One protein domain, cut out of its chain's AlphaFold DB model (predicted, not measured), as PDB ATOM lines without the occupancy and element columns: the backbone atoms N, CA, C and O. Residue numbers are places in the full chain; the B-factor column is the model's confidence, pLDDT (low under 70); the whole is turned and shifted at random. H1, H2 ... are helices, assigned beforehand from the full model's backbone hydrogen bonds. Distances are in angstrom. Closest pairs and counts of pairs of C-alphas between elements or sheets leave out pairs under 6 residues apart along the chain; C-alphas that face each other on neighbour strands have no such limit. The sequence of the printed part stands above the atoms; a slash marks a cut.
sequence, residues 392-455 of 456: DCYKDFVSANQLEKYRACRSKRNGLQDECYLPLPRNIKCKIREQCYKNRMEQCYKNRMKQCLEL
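What this domain is: This is residues 392 to 455 of the 456 residues of an uncharacterized protein of Vespula vulgaris (UniProt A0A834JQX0). The domain is an L or V of two unequal limbs: the long helix H3 makes one, and H2, with the long link of residues 413 to 425 folding back beside it, makes the other. The short helix H1 sits in the crook between them, and residues 440 to 455, of which 440 to 454 belong to H3, stick out as a free arm. The printed part has 64 residues, with three named helices in the order H1, H2, H3 and no named strand; its class is all helix. The whole is only just loose, close to extended, with a radius of gyration of the C-alphas of 16.1 A, and is elongated, spanning 46 by 30 by 19 A.

Where its parts are: H1 is residues 392 to 395, beginning at C-alpha 392 at (175.921, 206.372, 143.707). H2 is residues 400 to 412, 18.3 A from first to last C-alpha. H3 is residues 426 to 454, 42.3 A long, from C-alpha 426 at (176.912, 202.580, 161.884) to C-alpha 454 at (152.165, 218.546, 131.519).

How they stand to each other: H1 and H2 are close but not clearly touching; their closest C-alphas, those of Lys 395 and Leu 403, are 7.4 A apart. H1 touches H3, which meets it with residues 432 to 436 alone; the closest C-alphas, those of Cys 393 and Ile 432, are 6.4 A apart. H2 and H3 are apart. In H2 and H3 every O i to N i+4 pair is within hydrogen-bond range; H1 is too short for such a pair, and its one O i to N i+3 pair is within range.

The domain as a whole: The C-alphas of Lys 412 and Leu 455 are the two farthest apart, at 46.5 A. Without residues 440 to 455, which stand free, the body spans 31 by 20 by 19 A. The printed part has no cut. The link from H1 to H2 is tight, and that from H2 to H3, 13 residues, is long. The mean pLDDT of the printed part is 90.2, and no printed residue is under 70.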
ATOM      1  N   ASP A 392     175.736 204.933 143.591       82.44
ATOM      2  CA  ASP A 392     175.921 206.372 143.707       82.44
ATOM      3  C   ASP A 392     175.754 206.875 145.142       82.44
ATOM      4  O   ASP A 392     176.507 207.742 145.562       82.44
ATOM      5  N   CYS A 393     174.878 206.265 145.945       85.00
ATOM      6  CA  CYS A 393     174.710 206.641 147.349       85.00
ATOM      7  C   CYS A 393     175.914 206.285 148.232       85.00
ATOM      8  O   CYS A 393     175.994 206.776 149.354       85.00
ATOM      9  N   TYR A 394     176.835 205.442 147.758       87.69
ATOM     10  CA  TYR A 394     178.036 205.052 148.499       87.69
ATOM     11  C   TYR A 394     179.283 205.838 148.086       87.69
ATOM     12  O   TYR A 394     180.237 205.867 148.862       87.69
ATOM     13  N   LYS A 395     179.283 206.477 146.904       92.25
ATOM     14  CA  LYS A 395     180.456 207.182 146.351       92.25
ATOM     15  C   LYS A 395     180.993 208.259 147.294       92.25
ATOM     16  O   LYS A 395     182.201 208.374 147.443       92.25
ATOM     17  N   ASP A 396     180.101 208.953 147.994       92.00
ATOM     18  CA  ASP A 396     180.477 210.064 148.878       92.00
ATOM     19  C   ASP A 396     180.953 209.611 150.268       92.00
ATOM     20  O   ASP A 396     181.488 210.402 151.044       92.00
ATOM     21  N   PHE A 397     180.736 208.340 150.629       92.06
ATOM     22  CA  PHE A 397     180.984 207.837 151.986       92.06
ATOM     23  C   PHE A 397     182.029 206.726 152.058       92.06
ATOM     24  O   PHE A 397     182.444 206.341 153.153       92.06
ATOM     25  N   VAL A 398     182.414 206.171 150.914       92.88
ATOM     26  CA  VAL A 398     183.265 204.991 150.807       92.88
ATOM     27  C   VAL A 398     184.359 205.289 149.798       92.88
ATOM     28  O   VAL A 398     184.080 205.732 148.690       92.88
ATOM     29  N   SER A 399     185.607 205.001 150.166       94.81
ATOM     30  CA  SER A 399     186.740 205.137 149.244       94.81
ATOM     31  C   SER A 399     186.525 204.347 147.945       94.81
ATOM     32  O   SER A 399     185.946 203.254 147.957       94.81
ATOM     33  N   ALA A 400     187.055 204.859 146.830       93.69
ATOM     34  CA  ALA A 400     186.932 204.226 145.516       93.69
ATOM     35  C   ALA A 400     187.382 202.750 145.523       93.69
ATOM     36  O   ALA A 400     186.676 201.891 145.002       93.69
ATOM     37  N   ASN A 401     188.480 202.429 146.219       93.94
ATOM     38  CA  ASN A 401     189.013 201.064 146.335       93.94
ATOM     39  C   ASN A 401     188.043 200.103 147.053       93.94
ATOM     40  O   ASN A 401     187.813 198.975 146.615       93.94
ATOM     41  N   GLN A 402     187.422 200.542 148.152       91.44
ATOM     42  CA  GLN A 402     186.417 199.733 148.849       91.44
ATOM     43  C   GLN A 402     185.158 199.541 148.000       91.44
ATOM     44  O   GLN A 402     184.576 198.453 147.995       91.44
ATOM     45  N   LEU A 403     184.760 200.574 147.256       94.38
ATOM     46  CA  LEU A 403     183.626 200.504 146.343       94.38
ATOM     47  C   LEU A 403     183.904 199.552 145.171       94.38
ATOM     48  O   LEU A 403     183.021 198.794 144.770       94.38
ATOM     49  N   GLU A 404     185.131 199.525 144.660       94.19
ATOM     50  CA  GLU A 404     185.567 198.602 143.613       94.19
ATOM     51  C   GLU A 404     185.597 197.151 144.102       94.19
ATOM     52  O   GLU A 404     185.036 196.267 143.453       94.19
ATOM     53  N   LYS A 405     186.129 196.897 145.305       92.88
ATOM     54  CA  LYS A 405     186.056 195.574 145.952       92.88
ATOM     55  C   LYS A 405     184.614 195.105 146.121       92.88
ATOM     56  O   LYS A 405     184.306 193.935 145.889       92.88
ATOM     57  N   TYR A 406     183.717 196.018 146.483       91.69
ATOM     58  CA  TYR A 406     182.292 195.730 146.593       91.69
ATOM     59  C   TYR A 406     181.655 195.402 145.237       91.69
ATOM     60  O   TYR A 406     180.932 194.410 145.122       91.69
ATOM     61  N   ARG A 407     181.978 196.169 144.188       90.50
ATOM     62  CA  ARG A 407     181.554 195.881 142.805       90.50
ATOM     63  C   ARG A 407     182.051 194.515 142.341       90.50
ATOM     64  O   ARG A 407     181.262 193.737 141.811       90.50
ATOM     65  N   ALA A 408     183.314 194.190 142.606       92.88
ATOM     66  CA  ALA A 408     183.899 192.897 142.280       92.88
ATOM     67  C   ALA A 408     183.218 191.745 143.046       92.88
ATOM     68  O   ALA A 408     182.920 190.717 142.439       92.88
ATOM     69  N   CYS A 409     182.907 191.916 144.341       91.56
ATOM     70  CA  CYS A 409     182.107 190.954 145.123       91.56
ATOM     71  C   CYS A 409     180.752 190.706 144.459       91.56
ATOM     72  O   CYS A 409     180.388 189.560 144.191       91.56
ATOM     73  N   ARG A 410     180.025 191.789 144.161       89.94
ATOM     74  CA  ARG A 410     178.665 191.726 143.619       89.94
ATOM     75  C   ARG A 410     178.632 191.101 142.224       89.94
ATOM     76  O   ARG A 410     177.742 190.305 141.942       89.94
ATOM     77  N   SER A 411     179.608 191.422 141.372       89.88
ATOM     78  CA  SER A 411     179.719 190.879 140.012       89.88
ATOM     79  C   SER A 411     180.024 189.377 140.000       89.88
ATOM     80  O   SER A 411     179.445 188.648 139.200       89.88
ATOM     81  N   LYS A 412     180.855 188.884 140.927       91.94
ATOM     82  CA  LYS A 412     181.246 187.464 140.990       91.94
ATOM     83  C   LYS A 412     180.132 186.519 141.454       91.94
ATOM     84  O   LYS A 412     180.276 185.309 141.312       91.94
ATOM     85  N   ARG A 413     179.038 187.032 142.028       83.31
ATOM     86  CA  ARG A 413     178.019 186.212 142.706       83.31
ATOM     87  C   ARG A 413     176.815 185.770 141.862       83.31
ATOM     88  O   ARG A 413     175.867 185.263 142.445       83.31
ATOM     89  N   ASN A 414     176.834 185.899 140.529       74.56
ATOM     90  CA  ASN A 414     175.873 185.273 139.587       74.56
ATOM     91  C   ASN A 414     174.397 185.200 140.064       74.56
ATOM     92  O   ASN A 414     173.747 184.170 139.918       74.56
ATOM     93  N   GLY A 415     173.861 186.278 140.650       77.19
ATOM     94  CA  GLY A 415     172.467 186.342 141.122       77.19
ATOM     95  C   GLY A 415     172.272 186.385 142.644       77.19
ATOM     96  O   GLY A 415     171.220 186.826 143.085       77.19
ATOM     97  N   LEU A 416     173.286 186.068 143.456       79.75
ATOM     98  CA  LEU A 416     173.289 186.279 144.919       79.75
ATOM     99  C   LEU A 416     173.821 187.674 145.286       79.75
ATOM    100  O   LEU A 416     174.712 187.840 146.123       79.75
ATOM    101  N   GLN A 417     173.315 188.700 144.599       77.25
ATOM    102  CA  GLN A 417     173.759 190.081 144.810       77.25
ATOM    103  C   GLN A 417     173.356 190.611 146.192       77.25
ATOM    104  O   GLN A 417     174.090 191.415 146.765       77.25
ATOM    105  N   ASP A 418     172.254 190.098 146.740       77.00
ATOM    106  CA  ASP A 418     171.664 190.544 148.007       77.00
ATOM    107  C   ASP A 418     172.471 190.099 149.241       77.00
ATOM    108  O   ASP A 418     172.222 190.556 150.353       77.00
ATOM    109  N   GLU A 419     173.469 189.229 149.062       79.81
ATOM    110  CA  GLU A 419     174.320 188.739 150.150       79.81
ATOM    111  C   GLU A 419     175.676 189.454 150.254       79.81
ATOM    112  O   GLU A 419     176.405 189.245 151.226       79.81
ATOM    113  N   CYS A 420     176.074 190.271 149.267       85.81
ATOM    114  CA  CYS A 420     177.258 191.123 149.422       85.81
ATOM    115  C   CYS A 420     176.840 192.368 150.217       85.81
ATOM    116  O   CYS A 420     176.189 193.271 149.686       85.81
ATOM    117  N   TYR A 421     177.280 192.449 151.473       85.50
ATOM    118  CA  TYR A 421     177.128 193.638 152.309       85.50
ATOM    119  C   TYR A 421     178.459 194.363 152.448       85.50
ATOM    120  O   TYR A 421     179.478 193.760 152.785       85.50
ATOM    121  N   LEU A 422     178.445 195.675 152.231       88.56
ATOM    122  CA  LEU A 422     179.590 196.518 152.531       88.56
ATOM    123  C   LEU A 422     179.666 196.708 154.059       88.56
ATOM    124  O   LEU A 422     178.692 197.191 154.654       88.56
ATOM    125  N   PRO A 423     180.766 196.320 154.734       85.75
ATOM    126  CA  PRO A 423     180.898 196.476 156.179       85.75
ATOM    127  C   PRO A 423     181.102 197.953 156.527       85.75
ATOM    128  O   PRO A 423     182.216 198.433 156.703       85.75
ATOM    129  N   LEU A 424     179.995 198.690 156.603       90.50
ATOM    130  CA  LEU A 424     180.004 200.112 156.916       90.50
ATOM    131  C   LEU A 424     179.815 200.357 158.416       90.50
ATOM    132  O   LEU A 424     178.881 199.801 159.014       90.50
ATOM    133  N   PRO A 425     180.631 201.239 159.017       88.06
ATOM    134  CA  PRO A 425     180.366 201.819 160.326       88.06
ATOM    135  C   PRO A 425     178.926 202.345 160.454       88.06
ATOM    136  O   PRO A 425     178.346 202.877 159.504       88.06
ATOM    137  N   ARG A 426     178.325 202.207 161.645       86.19
ATOM    138  CA  ARG A 426     176.912 202.580 161.884       86.19
ATOM    139  C   ARG A 426     176.610 204.044 161.545       86.19
ATOM    140  O   ARG A 426     175.559 204.326 160.983       86.19
ATOM    141  N   ASN A 427     177.531 204.958 161.848       86.81
ATOM    142  CA  ASN A 427     177.400 206.383 161.526       86.81
ATOM    143  C   ASN A 427     177.294 206.633 160.011       86.81
ATOM    144  O   ASN A 427     176.492 207.463 159.589       86.81
ATOM    145  N   ILE A 428     178.041 205.888 159.193       88.94
ATOM    146  CA  ILE A 428     177.975 205.977 157.731       88.94
ATOM    147  C   ILE A 428     176.642 205.420 157.218       88.94
ATOM    148  O   ILE A 428     175.984 206.070 156.410       88.94
ATOM    149  N   LYS A 429     176.172 204.284 157.757       87.38
ATOM    150  CA  LYS A 429     174.848 203.729 157.406       87.38
ATOM    151  C   LYS A 429     173.713 204.726 157.659       87.38
ATOM    152  O   LYS A 429     172.808 204.848 156.836       87.38
ATOM    153  N   CYS A 430     173.763 205.460 158.772       89.19
ATOM    154  CA  CYS A 430     172.783 206.506 159.073       89.19
ATOM    155  C   CYS A 430     172.826 207.655 158.055       89.19
ATOM    156  O   CYS A 430     171.768 208.064 157.579       89.19
ATOM    157  N   LYS A 431     174.022 208.131 157.682       92.81
ATOM    158  CA  LYS A 431     174.185 209.207 156.691       92.81
ATOM    159  C   LYS A 431     173.687 208.805 155.304       92.81
ATOM    160  O   LYS A 431     172.955 209.567 154.683       92.81
ATOM    161  N   ILE A 432     174.006 207.589 154.858       90.94
ATOM    162  CA  ILE A 432     173.518 207.053 153.579       90.94
ATOM    163  C   ILE A 432     171.990 207.010 153.577       90.94
ATOM    164  O   ILE A 432     171.357 207.470 152.632       90.94
ATOM    165  N   ARG A 433     171.373 206.534 154.665       89.00
ATOM    166  CA  ARG A 433     169.910 206.489 154.787       89.00
ATOM    167  C   ARG A 433     169.273 207.879 154.710       89.00
ATOM    168  O   ARG A 433     168.232 208.035 154.073       89.00
ATOM    169  N   GLU A 434     169.884 208.875 155.346       91.94
ATOM    170  CA  GLU A 434     169.434 210.268 155.275       91.94
ATOM    171  C   GLU A 434     169.561 210.831 153.851       91.94
ATOM    172  O   GLU A 434     168.622 211.452 153.350       91.94
ATOM    173  N   GLN A 435     170.674 210.555 153.167       91.69
ATOM    174  CA  GLN A 435     170.899 211.000 151.793       91.69
ATOM    175  C   GLN A 435     169.916 210.349 150.813       91.69
ATOM    176  O   GLN A 435     169.300 211.040 150.003       91.69
ATOM    177  N   CYS A 436     169.674 209.039 150.934       88.81
ATOM    178  CA  CYS A 436     168.659 208.336 150.148       88.81
ATOM    179  C   CYS A 436     167.264 208.944 150.347       88.81
ATOM    180  O   CYS A 436     166.498 209.079 149.391       88.81
ATOM    181  N   TYR A 437     166.929 209.338 151.580       89.50
ATOM    182  CA  TYR A 437     165.660 209.999 151.873       89.50
ATOM    183  C   TYR A 437     165.557 211.371 151.192       89.50
ATOM    184  O   TYR A 437     164.538 211.657 150.561       89.50
ATOM    185  N   LYS A 438     166.616 212.190 151.256       93.25
ATOM    186  CA  LYS A 438     166.674 213.499 150.582       93.25
ATOM    187  C   LYS A 438     166.510 213.361 149.070       93.25
ATOM    188  O   LYS A 438     165.608 213.980 148.510       93.25
ATOM    189  N   ASN A 439     167.279 212.474 148.440       89.69
ATOM    190  CA  ASN A 439     167.213 212.233 146.996       89.69
ATOM    191  C   ASN A 439     165.817 211.760 146.564       89.69
ATOM    192  O   ASN A 439     165.275 212.216 145.558       89.69
ATOM    193  N   ARG A 440     165.185 210.876 147.350       91.62
ATOM    194  CA  ARG A 440     163.822 210.405 147.073       91.62
ATOM    195  C   ARG A 440     162.798 211.537 147.163       91.62
ATOM    196  O   ARG A 440     161.922 211.625 146.306       91.62
ATOM    197  N   MET A 441     162.903 212.397 148.173       93.44
ATOM    198  CA  MET A 441     162.017 213.553 148.331       93.44
ATOM    199  C   MET A 441     162.180 214.558 147.191       93.44
ATOM    200  O   MET A 441     161.182 215.037 146.650       93.44
ATOM    201  N   GLU A 442     163.417 214.828 146.784       95.44
ATOM    202  CA  GLU A 442     163.713 215.707 145.656       95.44
ATOM    203  C   GLU A 442     163.154 215.139 144.344       95.44
ATOM    204  O   GLU A 442     162.488 215.854 143.596       95.44
ATOM    205  N   GLN A 443     163.322 213.837 144.096       93.62
ATOM    206  CA  GLN A 443     162.761 213.183 142.915       93.62
ATOM    207  C   GLN A 443     161.227 213.229 142.907       93.62
ATOM    208  O   GLN A 443     160.618 213.502 141.873       93.62
ATOM    209  N   CYS A 444     160.584 213.011 144.058       95.19
ATOM    210  CA  CYS A 444     159.137 213.169 144.190       95.19
ATOM    211  C   CYS A 444     158.688 214.602 143.870       95.19
ATOM    212  O   CYS A 444     157.672 214.785 143.198       95.19
ATOM    213  N   TYR A 445     159.440 215.610 144.314       96.19
ATOM    214  CA  TYR A 445     159.152 217.009 144.006       96.19
ATOM    215  C   TYR A 445     159.313 217.308 142.508       96.19
ATOM    216  O   TYR A 445     158.398 217.864 141.901       96.19
ATOM    217  N   LYS A 446     160.412 216.857 141.887       96.50
ATOM    218  CA  LYS A 446     160.662 216.995 140.440       96.50
ATOM    219  C   LYS A 446     159.561 216.343 139.607       96.50
ATOM    220  O   LYS A 446     159.018 216.978 138.707       96.50
ATOM    221  N   ASN A 447     159.169 215.115 139.947       95.44
ATOM    222  CA  ASN A 447     158.096 214.404 139.249       95.44
ATOM    223  C   ASN A 447     156.752 215.134 139.378       95.44
ATOM    224  O   ASN A 447     156.000 215.218 138.411       95.44
ATOM    225  N   ARG A 448     156.459 215.701 140.554       96.00
ATOM    226  CA  ARG A 448     155.240 216.484 140.773       96.00
ATOM    227  C   ARG A 448     155.238 217.780 139.963       96.00
ATOM    228  O   ARG A 448     154.218 218.106 139.370       96.00
ATOM    229  N   MET A 449     156.362 218.491 139.917       96.56
ATOM    230  CA  MET A 449     156.508 219.695 139.093       96.56
ATOM    231  C   MET A 449     156.332 219.379 137.607       96.56
ATOM    232  O   MET A 449     155.587 220.075 136.924       96.56
ATOM    233  N   LYS A 450     156.938 218.287 137.129       97.19
ATOM    234  CA  LYS A 450     156.770 217.811 135.752       97.19
ATOM    235  C   LYS A 450     155.302 217.515 135.430       97.19
ATOM    236  O   LYS A 450     154.797 217.984 134.421       97.19
ATOM    237  N   GLN A 451     154.596 216.825 136.328       96.62
ATOM    238  CA  GLN A 451     153.174 216.530 136.150       96.62
ATOM    239  C   GLN A 451     152.301 217.795 136.125       96.62
ATOM    240  O   GLN A 451     151.318 217.846 135.394       96.62
ATOM    241  N   CYS A 452     152.640 218.822 136.909       95.94
ATOM    242  CA  CYS A 452     151.937 220.103 136.860       95.94
ATOM    243  C   CYS A 452     152.168 220.847 135.536       95.94
ATOM    244  O   CYS A 452     151.235 221.473 135.048       95.94
ATOM    245  N   LEU A 453     153.372 220.759 134.963       96.88
ATOM    246  CA  LEU A 453     153.699 221.366 133.669       96.88
ATOM    247  C   LEU A 453     153.053 220.636 132.485       96.88
ATOM    248  O   LEU A 453     152.753 221.267 131.487       96.88
ATOM    249  N   GLU A 454     152.829 219.324 132.580       96.31
ATOM    250  CA  GLU A 454     152.165 218.546 131.519       96.31
ATOM    251  C   GLU A 454     150.634 218.725 131.494       96.31
ATOM    252  O   GLU A 454     149.986 218.340 130.524       96.31
ATOM    253  N   LEU A 455     150.044 219.272 132.563       93.88
ATOM    254  CA  LEU A 455     148.593 219.452 132.713       93.88
ATOM    255  C   LEU A 455     148.114 220.900 132.523       93.88
ATOM    256  O   LEU A 455     146.901 221.122 132.538       93.88
TER     257      LEU A 455